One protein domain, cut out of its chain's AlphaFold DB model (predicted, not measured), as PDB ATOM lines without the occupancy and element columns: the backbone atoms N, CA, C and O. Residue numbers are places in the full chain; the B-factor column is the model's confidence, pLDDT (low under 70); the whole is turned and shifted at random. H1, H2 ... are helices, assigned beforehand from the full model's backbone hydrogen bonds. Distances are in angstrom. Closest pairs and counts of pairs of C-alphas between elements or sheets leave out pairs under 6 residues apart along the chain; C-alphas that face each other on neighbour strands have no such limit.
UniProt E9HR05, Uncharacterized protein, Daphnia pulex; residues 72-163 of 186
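Overview. This is residues 72 to 163 of the 186 residues of an uncharacterized protein of Daphnia pulex (UniProt E9HR05). This is an extended rod built along one long helix, H3; H1 packs beside the first part of H3 and reaches past its beginning, short H2 packs on H3 near the same end, and H4 folds back from the far end in a loose hairpin. Residues 156 to 163 of H4 stick out. The printed part has 92 residues, with four named helices in the order H1, H2, H3, H4 and no named strand; the class is all helix. The radius of gyration of the C-alphas is 20.6 A, and the spans are 67 by 26 by 17 A.

Along the chain. Find C-alpha 78 at (39.526, 7.747, -13.716); from there H1, residues 78 to 94, runs 24.7 A. Next comes H2, residues 98 to 104. Look for C-alpha 112 at (31.259, 0.021, -5.132), where H3, residues 112 to 143, begins its 46.6 A. H4, residues 148 to 163, runs 22.6 A to C-alpha 163 at (9.546, -19.623, 11.247).

Arrangement. Begin with H1: its residues 85 to 89 touch the hub, H3, at a shallow tilt of 24 degrees, the same way; the closest C-alphas, Leu 85 and Phe 112, are 5.9 A apart. H1 and H2 form a helical hairpin and only just touch, with 3 pairs of C-alphas within 8 A, the closest being Leu 93 and Gln 101 at 5.6 A. H2 touches H3 at a steep tilt of 50 degrees, with C-alphas 104 and 119 closest at 6.6 A. H3 and H4 form a helical hairpin at 33 degrees, a shallow tilt only just short of steep; the closest C-alphas, Val 142 and Leu 151, are 7.2 A apart. H4 is apart from H1 and H2. In all four helices every O i to N i+4 pair is within hydrogen-bond range.

Size, cuts and confidence. The C-alphas farthest apart, Leu 75 and Asn 145, are 67.7 A apart. The printed part has no cut and no long link. Residues 73 to 75 and 144 to 151 have pLDDT under 70.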
ATOM      1  N   SER A  72      27.046   5.344 -19.336       76.94
ATOM      2  CA  SER A  72      28.482   5.415 -19.555       76.94
ATOM      3  C   SER A  72      28.802   5.315 -21.046       76.94
ATOM      4  O   SER A  72      28.380   4.368 -21.720       76.94
ATOM      5  N   ASN A  73      29.589   6.256 -21.573       67.81
ATOM      6  CA  ASN A  73      30.301   6.016 -22.822       67.81
ATOM      7  C   ASN A  73      31.456   5.043 -22.508       67.81
ATOM      8  O   ASN A  73      32.014   5.043 -21.419       67.81
ATOM      9  N   LYS A  74      31.813   4.133 -23.418       64.12
ATOM     10  CA  LYS A  74      32.733   3.005 -23.130       64.12
ATOM     11  C   LYS A  74      34.181   3.414 -22.747       64.12
ATOM     12  O   LYS A  74      35.053   2.549 -22.684       64.12
ATOM     13  N   LEU A  75      34.445   4.701 -22.511       66.06
ATOM     14  CA  LEU A  75      35.735   5.323 -22.228       66.06
ATOM     15  C   LEU A  75      35.695   6.156 -20.931       66.06
ATOM     16  O   LEU A  75      36.151   7.293 -20.915       66.06
ATOM     17  N   GLU A  76      35.194   5.583 -19.833       76.06
ATOM     18  CA  GLU A  76      35.216   6.256 -18.525       76.06
ATOM     19  C   GLU A  76      36.642   6.585 -18.063       76.06
ATOM     20  O   GLU A  76      37.483   5.698 -17.828       76.06
ATOM     21  N   THR A  77      36.875   7.872 -17.842       83.94
ATOM     22  CA  THR A  77      38.057   8.422 -17.186       83.94
ATOM     23  C   THR A  77      38.136   7.979 -15.720       83.94
ATOM     24  O   THR A  77      37.165   7.552 -15.089       83.94
ATOM     25  N   GLN A  78      39.329   8.083 -15.130       84.44
ATOM     26  CA  GLN A  78      39.526   7.747 -13.716       84.44
ATOM     27  C   GLN A  78      38.761   8.694 -12.771       84.44
ATOM     28  O   GLN A  78      38.351   8.294 -11.675       84.44
ATOM     29  N   GLU A  79      38.560   9.941 -13.192       85.81
ATOM     30  CA  GLU A  79      37.805  10.951 -12.451       85.81
ATOM     31  C   GLU A  79      36.301  10.642 -12.442       85.81
ATOM     32  O   GLU A  79      35.675  10.673 -11.380       85.81
ATOM     33  N   GLU A  80      35.739  10.217 -13.577       86.19
ATOM     34  CA  GLU A  80      34.339   9.771 -13.672       86.19
ATOM     35  C   GLU A  80      34.078   8.543 -12.798       86.19
ATOM     36  O   GLU A  80      33.105   8.520 -12.045       86.19
ATOM     37  N   LYS A  81      34.985   7.558 -12.796       87.62
ATOM     38  CA  LYS A  81      34.886   6.380 -11.908       87.62
ATOM     39  C   LYS A  81      34.906   6.762 -10.433       87.62
ATOM     40  O   LYS A  81      34.182   6.182  -9.620       87.62
ATOM     41  N   SER A  82      35.737   7.740 -10.082       89.25
ATOM     42  CA  SER A  82      35.832   8.248  -8.712       89.25
ATOM     43  C   SER A  82      34.544   8.966  -8.303       89.25
ATOM     44  O   SER A  82      34.022   8.712  -7.217       89.25
ATOM     45  N   SER A  83      33.991   9.789  -9.192       90.25
ATOM     46  CA  SER A  83      32.724  10.502  -8.987       90.25
ATOM     47  C   SER A  83      31.543   9.537  -8.881       90.25
ATOM     48  O   SER A  83      30.769   9.605  -7.927       90.25
ATOM     49  N   GLN A  84      31.462   8.547  -9.773       91.75
ATOM     50  CA  GLN A  84      30.473   7.469  -9.717       91.75
ATOM     51  C   GLN A  84      30.513   6.739  -8.375       91.75
ATOM     52  O   GLN A  84      29.476   6.508  -7.748       91.75
ATOM     53  N   LEU A  85      31.711   6.370  -7.913       94.12
ATOM     54  CA  LEU A  85      31.870   5.712  -6.624       94.12
ATOM     55  C   LEU A  85      31.384   6.605  -5.475       94.12
ATOM     56  O   LEU A  85      30.758   6.096  -4.545       94.12
ATOM     57  N   GLN A  86      31.643   7.913  -5.529       93.19
ATOM     58  CA  GLN A  86      31.166   8.858  -4.519       93.19
ATOM     59  C   GLN A  86      29.635   8.957  -4.498       93.19
ATOM     60  O   GLN A  86      29.055   8.811  -3.419       93.19
ATOM     61  N   PHE A  87      28.977   9.106  -5.651       92.50
ATOM     62  CA  PHE A  87      27.510   9.163  -5.738       92.50
ATOM     63  C   PHE A  87      26.853   7.876  -5.243       92.50
ATOM     64  O   PHE A  87      25.978   7.906  -4.369       92.50
ATOM     65  N   LEU A  88      27.322   6.726  -5.736       95.00
ATOM     66  CA  LEU A  88      26.826   5.422  -5.302       95.00
ATOM     67  C   LEU A  88      27.046   5.211  -3.803       95.00
ATOM     68  O   LEU A  88      26.149   4.729  -3.117       95.00
ATOM     69  N   ARG A  89      28.211   5.598  -3.268       95.81
ATOM     70  CA  ARG A  89      28.500   5.515  -1.830       95.81
ATOM     71  C   ARG A  89      27.546   6.380  -1.022       95.81
ATOM     72  O   ARG A  89      27.019   5.903  -0.021       95.81
ATOM     73  N   GLN A  90      27.343   7.632  -1.421       94.56
ATOM     74  CA  GLN A  90      26.484   8.563  -0.698       94.56
ATOM     75  C   GLN A  90      25.055   8.029  -0.604       94.56
ATOM     76  O   GLN A  90      24.540   7.893   0.506       94.56
ATOM     77  N   LYS A  91      24.447   7.664  -1.740       95.12
ATOM     78  CA  LYS A  91      23.087   7.108  -1.753       95.12
ATOM     79  C   LYS A  91      23.009   5.776  -1.015       95.12
ATOM     80  O   LYS A  91      22.110   5.585  -0.206       95.12
ATOM     81  N   PHE A  92      23.982   4.885  -1.208       96.31
ATOM     82  CA  PHE A  92      23.992   3.591  -0.529       96.31
ATOM     83  C   PHE A  92      24.016   3.740   0.990       96.31
ATOM     84  O   PHE A  92      23.260   3.055   1.669       96.31
ATOM     85  N   LEU A  93      24.834   4.651   1.529       95.50
ATOM     86  CA  LEU A  93      24.884   4.907   2.968       95.50
ATOM     87  C   LEU A  93      23.554   5.453   3.503       95.50
ATOM     88  O   LEU A  93      23.149   5.039   4.583       95.50
ATOM     89  N   GLN A  94      22.852   6.319   2.765       94.31
ATOM     90  CA  GLN A  94      21.545   6.843   3.191       94.31
ATOM     91  C   GLN A  94      20.517   5.728   3.425       94.31
ATOM     92  O   GLN A  94      19.735   5.812   4.368       94.31
ATOM     93  N   GLY A  95      20.567   4.660   2.624       93.12
ATOM     94  CA  GLY A  95      19.694   3.497   2.780       93.12
ATOM     95  C   GLY A  95      20.119   2.494   3.860       93.12
ATOM     96  O   GLY A  95      19.481   1.450   3.985       93.12
ATOM     97  N   LEU A  96      21.195   2.732   4.617       94.44
ATOM     98  CA  LEU A  96      21.632   1.829   5.689       94.44
ATOM     99  C   LEU A  96      21.155   2.280   7.066       94.44
ATOM    100  O   LEU A  96      20.838   3.437   7.314       94.44
ATOM    101  N   GLU A  97      21.182   1.349   8.002       92.38
ATOM    102  CA  GLU A  97      20.950   1.577   9.417       92.38
ATOM    103  C   GLU A  97      22.069   2.479   9.998       92.38
ATOM    104  O   GLU A  97      23.240   2.279   9.651       92.38
ATOM    105  N   PRO A  98      21.771   3.446  10.896       92.75
ATOM    106  CA  PRO A  98      22.749   4.441  11.367       92.75
ATOM    107  C   PRO A  98      24.054   3.858  11.929       92.75
ATOM    108  O   PRO A  98      25.135   4.412  11.720       92.75
ATOM    109  N   GLU A  99      23.971   2.709  12.601       91.12
ATOM    110  CA  GLU A  99      25.131   1.982  13.125       91.12
ATOM    111  C   GLU A  99      26.084   1.542  12.002       91.12
ATOM    112  O   GLU A  99      27.294   1.769  12.072       91.12
ATOM    113  N   LEU A 100      25.539   0.989  10.914       92.81
ATOM    114  CA  LEU A 100      26.326   0.604   9.743       92.81
ATOM    115  C   LEU A 100      26.852   1.827   8.997       92.81
ATOM    116  O   LEU A 100      28.007   1.816   8.566       92.81
ATOM    117  N   GLN A 101      26.059   2.897   8.892       94.44
ATOM    118  CA  GLN A 101      26.521   4.145   8.283       94.44
ATOM    119  C   GLN A 101      27.794   4.648   8.962       94.44
ATOM    120  O   GLN A 101      28.783   4.921   8.282       94.44
ATOM    121  N   HIS A 102      27.806   4.719  10.296       92.31
ATOM    122  CA  HIS A 102      28.946   5.233  11.053       92.31
ATOM    123  C   HIS A 102      30.217   4.395  10.847       92.31
ATOM    124  O   HIS A 102      31.301   4.944  10.646       92.31
ATOM    125  N   ILE A 103      30.080   3.065  10.819       91.19
ATOM    126  CA  ILE A 103      31.202   2.137  10.622       91.19
ATOM    127  C   ILE A 103      31.790   2.251   9.209       91.19
ATOM    128  O   ILE A 103      33.012   2.182   9.030       91.19
ATOM    129  N   ILE A 104      30.931   2.390   8.197       94.19
ATOM    130  CA  ILE A 104      31.325   2.323   6.785       94.19
ATOM    131  C   ILE A 104      31.739   3.695   6.232       94.19
ATOM    132  O   ILE A 104      32.600   3.754   5.353       94.19
ATOM    133  N   ARG A 105      31.210   4.803   6.776       91.00
ATOM    134  CA  ARG A 105      31.381   6.176   6.255       91.00
ATOM    135  C   ARG A 105      32.820   6.564   5.938       91.00
ATOM    136  O   ARG A 105      33.029   7.245   4.938       91.00
ATOM    137  N   TYR A 106      33.801   6.105   6.712       88.88
ATOM    138  CA  TYR A 106      35.216   6.467   6.540       88.88
ATOM    139  C   TYR A 106      36.094   5.343   5.976       88.88
ATOM    140  O   TYR A 106      37.311   5.493   5.874       88.88
ATOM    141  N   LYS A 107      35.511   4.201   5.589       93.19
ATOM    142  CA  LYS A 107      36.278   3.101   4.991       93.19
ATOM    143  C   LYS A 107      36.780   3.503   3.608       93.19
ATOM    144  O   LYS A 107      35.981   3.886   2.751       93.19
ATOM    145  N   LYS A 108      38.091   3.407   3.394       93.31
ATOM    146  CA  LYS A 108      38.692   3.554   2.066       93.31
ATOM    147  C   LYS A 108      38.318   2.329   1.237       93.31
ATOM    148  O   LYS A 108      38.493   1.213   1.712       93.31
ATOM    149  N   VAL A 109      37.757   2.566   0.059       94.56
ATOM    150  CA  VAL A 109      37.330   1.536  -0.893       94.56
ATOM    151  C   VAL A 109      37.618   2.040  -2.296       94.56
ATOM    152  O   VAL A 109      37.555   3.244  -2.546       94.56
ATOM    153  N   SER A 110      37.917   1.111  -3.187       93.00
ATOM    154  CA  SER A 110      38.338   1.369  -4.568       93.00
ATOM    155  C   SER A 110      37.198   1.140  -5.558       93.00
ATOM    156  O   SER A 110      37.280   1.534  -6.715       93.00
ATOM    157  N   SER A 111      36.135   0.464  -5.117       94.56
ATOM    158  CA  SER A 111      34.975   0.128  -5.937       94.56
ATOM    159  C   SER A 111      33.699   0.061  -5.105       94.56
ATOM    160  O   SER A 111      33.724  -0.106  -3.881       94.56
ATOM    161  N   PHE A 112      32.557   0.147  -5.785       95.00
ATOM    162  CA  PHE A 112      31.259   0.021  -5.132       95.00
ATOM    163  C   PHE A 112      31.028  -1.406  -4.613       95.00
ATOM    164  O   PHE A 112      30.475  -1.606  -3.538       95.00
ATOM    165  N   GLN A 113      31.521  -2.415  -5.329       94.50
ATOM    166  CA  GLN A 113      31.444  -3.817  -4.921       94.50
ATOM    167  C   GLN A 113      32.200  -4.061  -3.607       94.50
ATOM    168  O   GLN A 113      31.693  -4.753  -2.725       94.50
ATOM    169  N   GLU A 114      33.377  -3.452  -3.448       96.56
ATOM    170  CA  GLU A 114      34.151  -3.517  -2.205       96.56
ATOM    171  C   GLU A 114      33.397  -2.863  -1.037       96.56
ATOM    172  O   GLU A 114      33.294  -3.454   0.042       96.56
ATOM    173  N   LEU A 115      32.792  -1.689  -1.261       96.56
ATOM    174  CA  LEU A 115      31.936  -1.020  -0.275       96.56
ATOM    175  C   LEU A 115      30.805  -1.935   0.211       96.56
ATOM    176  O   LEU A 115      30.579  -2.070   1.418       96.56
ATOM    177  N   VAL A 116      30.114  -2.588  -0.723       95.62
ATOM    178  CA  VAL A 116      29.006  -3.503  -0.431       95.62
ATOM    179  C   VAL A 116      29.496  -4.714   0.365       95.62
ATOM    180  O   VAL A 116      28.906  -5.043   1.396       95.62
ATOM    181  N   ALA A 117      30.606  -5.335  -0.041       95.00
ATOM    182  CA  ALA A 117      31.167  -6.502   0.637       95.00
ATOM    183  C   ALA A 117      31.573  -6.199   2.091       95.00
ATOM    184  O   ALA A 117      31.235  -6.952   3.012       95.00
ATOM    185  N   ILE A 118      32.250  -5.069   2.325       95.44
ATOM    186  CA  ILE A 118      32.615  -4.630   3.680       95.44
ATOM    187  C   ILE A 118      31.349  -4.374   4.505       95.44
ATOM    188  O   ILE A 118      31.264  -4.815   5.652       95.44
ATOM    189  N   THR A 119      30.340  -3.732   3.918       95.56
ATOM    190  CA  THR A 119      29.063  -3.461   4.591       95.56
ATOM    191  C   THR A 119      28.370  -4.748   5.028       95.56
ATOM    192  O   THR A 119      27.971  -4.865   6.184       95.56
ATOM    193  N   GLN A 120      28.294  -5.760   4.161       94.75
ATOM    194  CA  GLN A 120      27.719  -7.058   4.522       94.75
ATOM    195  C   GLN A 120      28.468  -7.744   5.664       94.75
ATOM    196  O   GLN A 120      27.844  -8.340   6.545       94.75
ATOM    197  N   LYS A 121      29.805  -7.676   5.658       94.31
ATOM    198  CA  LYS A 121      30.635  -8.238   6.728       94.31
ATOM    199  C   LYS A 121      30.282  -7.611   8.078       94.31
ATOM    200  O   LYS A 121      30.115  -8.333   9.058       94.31
ATOM    201  N   TYR A 122      30.134  -6.289   8.125       93.31
ATOM    202  CA  TYR A 122      29.759  -5.588   9.353       93.31
ATOM    203  C   TYR A 122      28.297  -5.804   9.743       93.31
ATOM    204  O   TYR A 122      28.033  -6.024  10.918       93.31
ATOM    205  N   ALA A 123      27.369  -5.855   8.786       91.81
ATOM    206  CA  ALA A 123      25.969  -6.183   9.058       91.81
ATOM    207  C   ALA A 123      25.825  -7.543   9.755       91.81
ATOM    208  O   ALA A 123      25.129  -7.655  10.761       91.81
ATOM    209  N   LYS A 124      26.555  -8.563   9.284       90.62
ATOM    210  CA  LYS A 124      26.603  -9.875   9.949       90.62
ATOM    211  C   LYS A 124      27.184  -9.785  11.358       90.62
ATOM    212  O   LYS A 124      26.660 -10.409  12.273       90.62
ATOM    213  N   ARG A 125      28.255  -9.010  11.543       90.12
ATOM    214  CA  ARG A 125      28.892  -8.835  12.855       90.12
ATOM    215  C   ARG A 125      27.948  -8.180  13.865       90.12
ATOM    216  O   ARG A 125      27.807  -8.704  14.962       90.12
ATOM    217  N   VAL A 126      27.272  -7.102  13.476       87.56
ATOM    218  CA  VAL A 126      26.281  -6.411  14.316       87.56
ATOM    219  C   VAL A 126      25.148  -7.362  14.711       87.56
ATOM    220  O   VAL A 126      24.788  -7.441  15.881       87.56
ATOM    221  N   GLN A 127      24.638  -8.157  13.765       85.88
ATOM    222  CA  GLN A 127      23.610  -9.162  14.057       85.88
ATOM    223  C   GLN A 127      24.086 -10.221  15.061       85.88
ATOM    224  O   GLN A 127      23.340 -10.584  15.966       85.88
ATOM    225  N   LEU A 128      25.322 -10.712  14.929       88.12
ATOM    226  CA  LEU A 128      25.894 -11.678  15.874       88.12
ATOM    227  C   LEU A 128      26.062 -11.076  17.273       88.12
ATOM    228  O   LEU A 128      25.660 -11.696  18.254       88.12
ATOM    229  N   GLU A 129      26.594  -9.857  17.366       87.75
ATOM    230  CA  GLU A 129      26.767  -9.152  18.640       87.75
ATOM    231  C   GLU A 129      25.416  -8.878  19.323       87.75
ATOM    232  O   GLU A 129      25.298  -9.032  20.540       87.75
ATOM    233  N   GLN A 130      24.380  -8.530  18.554       85.25
ATOM    234  CA  GLN A 130      23.022  -8.360  19.071       85.25
ATOM    235  C   GLN A 130      22.430  -9.686  19.565       85.25
ATOM    236  O   GLN A 130      21.898  -9.739  20.671       85.25
ATOM    237  N   ASN A 131      22.585 -10.771  18.804       85.94
ATOM    238  CA  ASN A 131      22.127 -12.099  19.215       85.94
ATOM    239  C   ASN A 131      22.802 -12.563  20.512       85.94
ATOM    240  O   ASN A 131      22.146 -13.132  21.381       85.94
ATOM    241  N   ASP A 132      24.100 -12.311  20.678       89.62
ATOM    242  CA  ASP A 132      24.815 -12.691  21.896       89.62
ATOM    243  C   ASP A 132      24.415 -11.834  23.104       89.62
ATOM    244  O   ASP A 132      24.320 -12.355  24.219       89.62
ATOM    245  N   LYS A 133      24.107 -10.545  22.903       87.50
ATOM    246  CA  LYS A 133      23.490  -9.704  23.944       87.50
ATOM    247  C   LYS A 133      22.119 -10.244  24.348       87.50
ATOM    248  O   LYS A 133      21.866 -10.402  25.539       87.50
ATOM    249  N   GLU A 134      21.267 -10.581  23.382       85.50
ATOM    250  CA  GLU A 134      19.931 -11.135  23.639       85.50
ATOM    251  C   GLU A 134      20.000 -12.476  24.381       85.50
ATOM    252  O   GLU A 134      19.280 -12.668  25.361       85.50
ATOM    253  N   LYS A 135      20.930 -13.367  24.009       87.00
ATOM    254  CA  LYS A 135      21.188 -14.615  24.749       87.00
ATOM    255  C   LYS A 135      21.607 -14.356  26.192       87.00
ATOM    256  O   LYS A 135      21.098 -15.015  27.092       87.00
ATOM    257  N   LYS A 136      22.522 -13.409  26.431       86.38
ATOM    258  CA  LYS A 136      22.965 -13.065  27.794       86.38
ATOM    259  C   LYS A 136      21.817 -12.525  28.643       86.38
ATOM    260  O   LYS A 136      21.680 -12.937  29.789       86.38
ATOM    261  N   VAL A 137      20.989 -11.644  28.080       84.56
ATOM    262  CA  VAL A 137      19.795 -11.115  28.759       84.56
ATOM    263  C   VAL A 137      18.820 -12.242  29.088       84.56
ATOM    264  O   VAL A 137      18.357 -12.320  30.220       84.56
ATOM    265  N   PHE A 138      18.562 -13.142  28.138       80.62
ATOM    266  CA  PHE A 138      17.694 -14.297  28.353       80.62
ATOM    267  C   PHE A 138      18.214 -15.212  29.466       80.62
ATOM    268  O   PHE A 138      17.477 -15.504  30.401       80.62
ATOM    269  N   VAL A 139      19.488 -15.618  29.409       80.44
ATOM    270  CA  VAL A 139      20.104 -16.463  30.445       80.44
ATOM    271  C   VAL A 139      20.007 -15.788  31.808       80.44
ATOM    272  O   VAL A 139      19.604 -16.429  32.769       80.44
ATOM    273  N   ASN A 140      20.295 -14.488  31.893       81.19
ATOM    274  CA  ASN A 140      20.195 -13.756  33.150       81.19
ATOM    275  C   ASN A 140      18.747 -13.679  33.672       81.19
ATOM    276  O   ASN A 140      18.522 -13.868  34.862       81.19
ATOM    277  N   ALA A 141      17.758 -13.455  32.803       79.31
ATOM    278  CA  ALA A 141      16.340 -13.448  33.178       79.31
ATOM    279  C   ALA A 141      15.865 -14.823  33.685       79.31
ATOM    280  O   ALA A 141      15.176 -14.896  34.701       79.31
ATOM    281  N   VAL A 142      16.296 -15.908  33.029       71.69
ATOM    282  CA  VAL A 142      16.046 -17.291  33.471       71.69
ATOM    283  C   VAL A 142      16.728 -17.558  34.817       71.69
ATOM    284  O   VAL A 142      16.104 -18.095  35.724       71.69
ATOM    285  N   SER A 143      17.990 -17.155  34.985       71.50
ATOM    286  CA  SER A 143      18.747 -17.360  36.229       71.50
ATOM    287  C   SER A 143      18.231 -16.532  37.409       71.50
ATOM    288  O   SER A 143      18.440 -16.922  38.554       71.50
ATOM    289  N   THR A 144      17.566 -15.402  37.153       66.94
ATOM    290  CA  THR A 144      17.044 -14.497  38.194       66.94
ATOM    291  C   THR A 144      15.552 -14.687  38.489       66.94
ATOM    292  O   THR A 144      15.018 -13.960  39.324       66.94
ATOM    293  N   ASN A 145      14.877 -15.663  37.858       61.62
ATOM    294  CA  ASN A 145      13.437 -15.936  38.015       61.62
ATOM    295  C   ASN A 145      12.550 -14.677  37.881       61.62
ATOM    296  O   ASN A 145      11.527 -14.547  38.557       61.62
ATOM    297  N   GLN A 146      12.924 -13.720  37.021       56.56
ATOM    298  CA  GLN A 146      12.074 -12.559  36.745       56.56
ATOM    299  C   GLN A 146      10.895 -12.974  35.856       56.56
ATOM    300  O   GLN A 146      11.007 -12.973  34.635       56.56
ATOM    301  N   THR A 147       9.780 -13.308  36.517       59.66
ATOM    302  CA  THR A 147       8.387 -13.449  36.037       59.66
ATOM    303  C   THR A 147       8.188 -14.026  34.634       59.66
ATOM    304  O   THR A 147       8.493 -13.383  33.630       59.66
ATOM    305  N   ASP A 148       7.508 -15.172  34.588       64.56
ATOM    306  CA  ASP A 148       7.070 -15.963  33.424       64.56
ATOM    307  C   ASP A 148       6.699 -15.169  32.152       64.56
ATOM    308  O   ASP A 148       6.955 -15.622  31.039       64.56
ATOM    309  N   SER A 149       6.169 -13.947  32.282       64.25
ATOM    310  CA  SER A 149       5.856 -13.041  31.164       64.25
ATOM    311  C   SER A 149       7.054 -12.687  30.263       64.25
ATOM    312  O   SER A 149       6.894 -12.610  29.040       64.25
ATOM    313  N   LEU A 150       8.253 -12.472  30.821       64.50
ATOM    314  CA  LEU A 150       9.447 -12.150  30.023       64.50
ATOM    315  C   LEU A 150      10.010 -13.388  29.320       64.50
ATOM    316  O   LEU A 150      10.459 -13.287  28.176       64.50
ATOM    317  N   LEU A 151       9.929 -14.553  29.971       65.75
ATOM    318  CA  LEU A 151      10.286 -15.834  29.362       65.75
ATOM    319  C   LEU A 151       9.383 -16.144  28.162       65.75
ATOM    320  O   LEU A 151       9.890 -16.483  27.096       65.75
ATOM    321  N   ILE A 152       8.064 -15.976  28.313       72.62
ATOM    322  CA  ILE A 152       7.083 -16.241  27.247       72.62
ATOM    323  C   ILE A 152       7.348 -15.348  26.028       72.62
ATOM    324  O   ILE A 152       7.474 -15.862  24.917       72.62
ATOM    325  N   LYS A 153       7.561 -14.038  26.220       76.31
ATOM    326  CA  LYS A 153       7.895 -13.119  25.112       76.31
ATOM    327  C   LYS A 153       9.194 -13.488  24.392       76.31
ATOM    328  O   LYS A 153       9.302 -13.320  23.177       76.31
ATOM    329  N   ALA A 154      10.199 -13.970  25.124       74.50
ATOM    330  CA  ALA A 154      11.457 -14.405  24.526       74.50
ATOM    331  C   ALA A 154      11.284 -15.688  23.691       74.50
ATOM    332  O   ALA A 154      11.862 -15.790  22.606       74.50
ATOM    333  N   ILE A 155      10.458 -16.627  24.164       76.69
ATOM    334  CA  ILE A 155      10.112 -17.865  23.449       76.69
ATOM    335  C   ILE A 155       9.335 -17.549  22.162       76.69
ATOM    336  O   ILE A 155       9.680 -18.067  21.098       76.69
ATOM    337  N   GLU A 156       8.344 -16.654  22.221       76.44
ATOM    338  CA  GLU A 156       7.574 -16.215  21.046       76.44
ATOM    339  C   GLU A 156       8.484 -15.594  19.973       76.44
ATOM    340  O   GLU A 156       8.461 -16.012  18.814       76.44
ATOM    341  N   LYS A 157       9.385 -14.682  20.364       82.75
ATOM    342  CA  LYS A 157      10.327 -14.029  19.436       82.75
ATOM    343  C   LYS A 157      11.295 -15.022  18.770       82.75
ATOM    344  O   LYS A 157      11.661 -14.856  17.600       82.75
ATOM    345  N   GLN A 158      11.729 -16.059  19.493       78.81
ATOM    346  CA  GLN A 158      12.552 -17.130  18.919       78.81
ATOM    347  C   GLN A 158      11.764 -17.984  17.922       78.81
ATOM    348  O   GLN A 158      12.287 -18.283  16.846       78.81
ATOM    349  N   SER A 159      10.516 -18.331  18.239       78.88
ATOM    350  CA  SER A 159       9.626 -19.075  17.340       78.88
ATOM    351  C   SER A 159       9.420 -18.335  16.014       78.88
ATOM    352  O   SER A 159       9.612 -18.914  14.943       78.88
ATOM    353  N   ASP A 160       9.157 -17.028  16.062       77.25
ATOM    354  CA  ASP A 160       9.018 -16.191  14.862       77.25
ATOM    355  C   ASP A 160      10.295 -16.166  14.016       77.25
ATOM    356  O   ASP A 160      10.244 -16.234  12.785       77.25
ATOM    357  N   SER A 161      11.458 -16.126  14.670       77.88
ATOM    358  CA  SER A 161      12.758 -16.165  13.994       77.88
ATOM    359  C   SER A 161      12.994 -17.512  13.299       77.88
ATOM    360  O   SER A 161      13.434 -17.545  12.149       77.88
ATOM    361  N   ILE A 162      12.646 -18.624  13.954       76.94
ATOM    362  CA  ILE A 162      12.720 -19.979  13.382       76.94
ATOM    363  C   ILE A 162      11.760 -20.110  12.197       76.94
ATOM    364  O   ILE A 162      12.148 -20.621  11.147       76.94
ATOM    365  N   ASN A 163      10.537 -19.597  12.320       74.81
ATOM    366  CA  ASN A 163       9.546 -19.623  11.247       74.81
ATOM    367  C   ASN A 163       9.960 -18.757  10.055       74.81
ATOM    368  O   ASN A 163       9.752 -19.161   8.909       74.81
TER     369      ASN A 163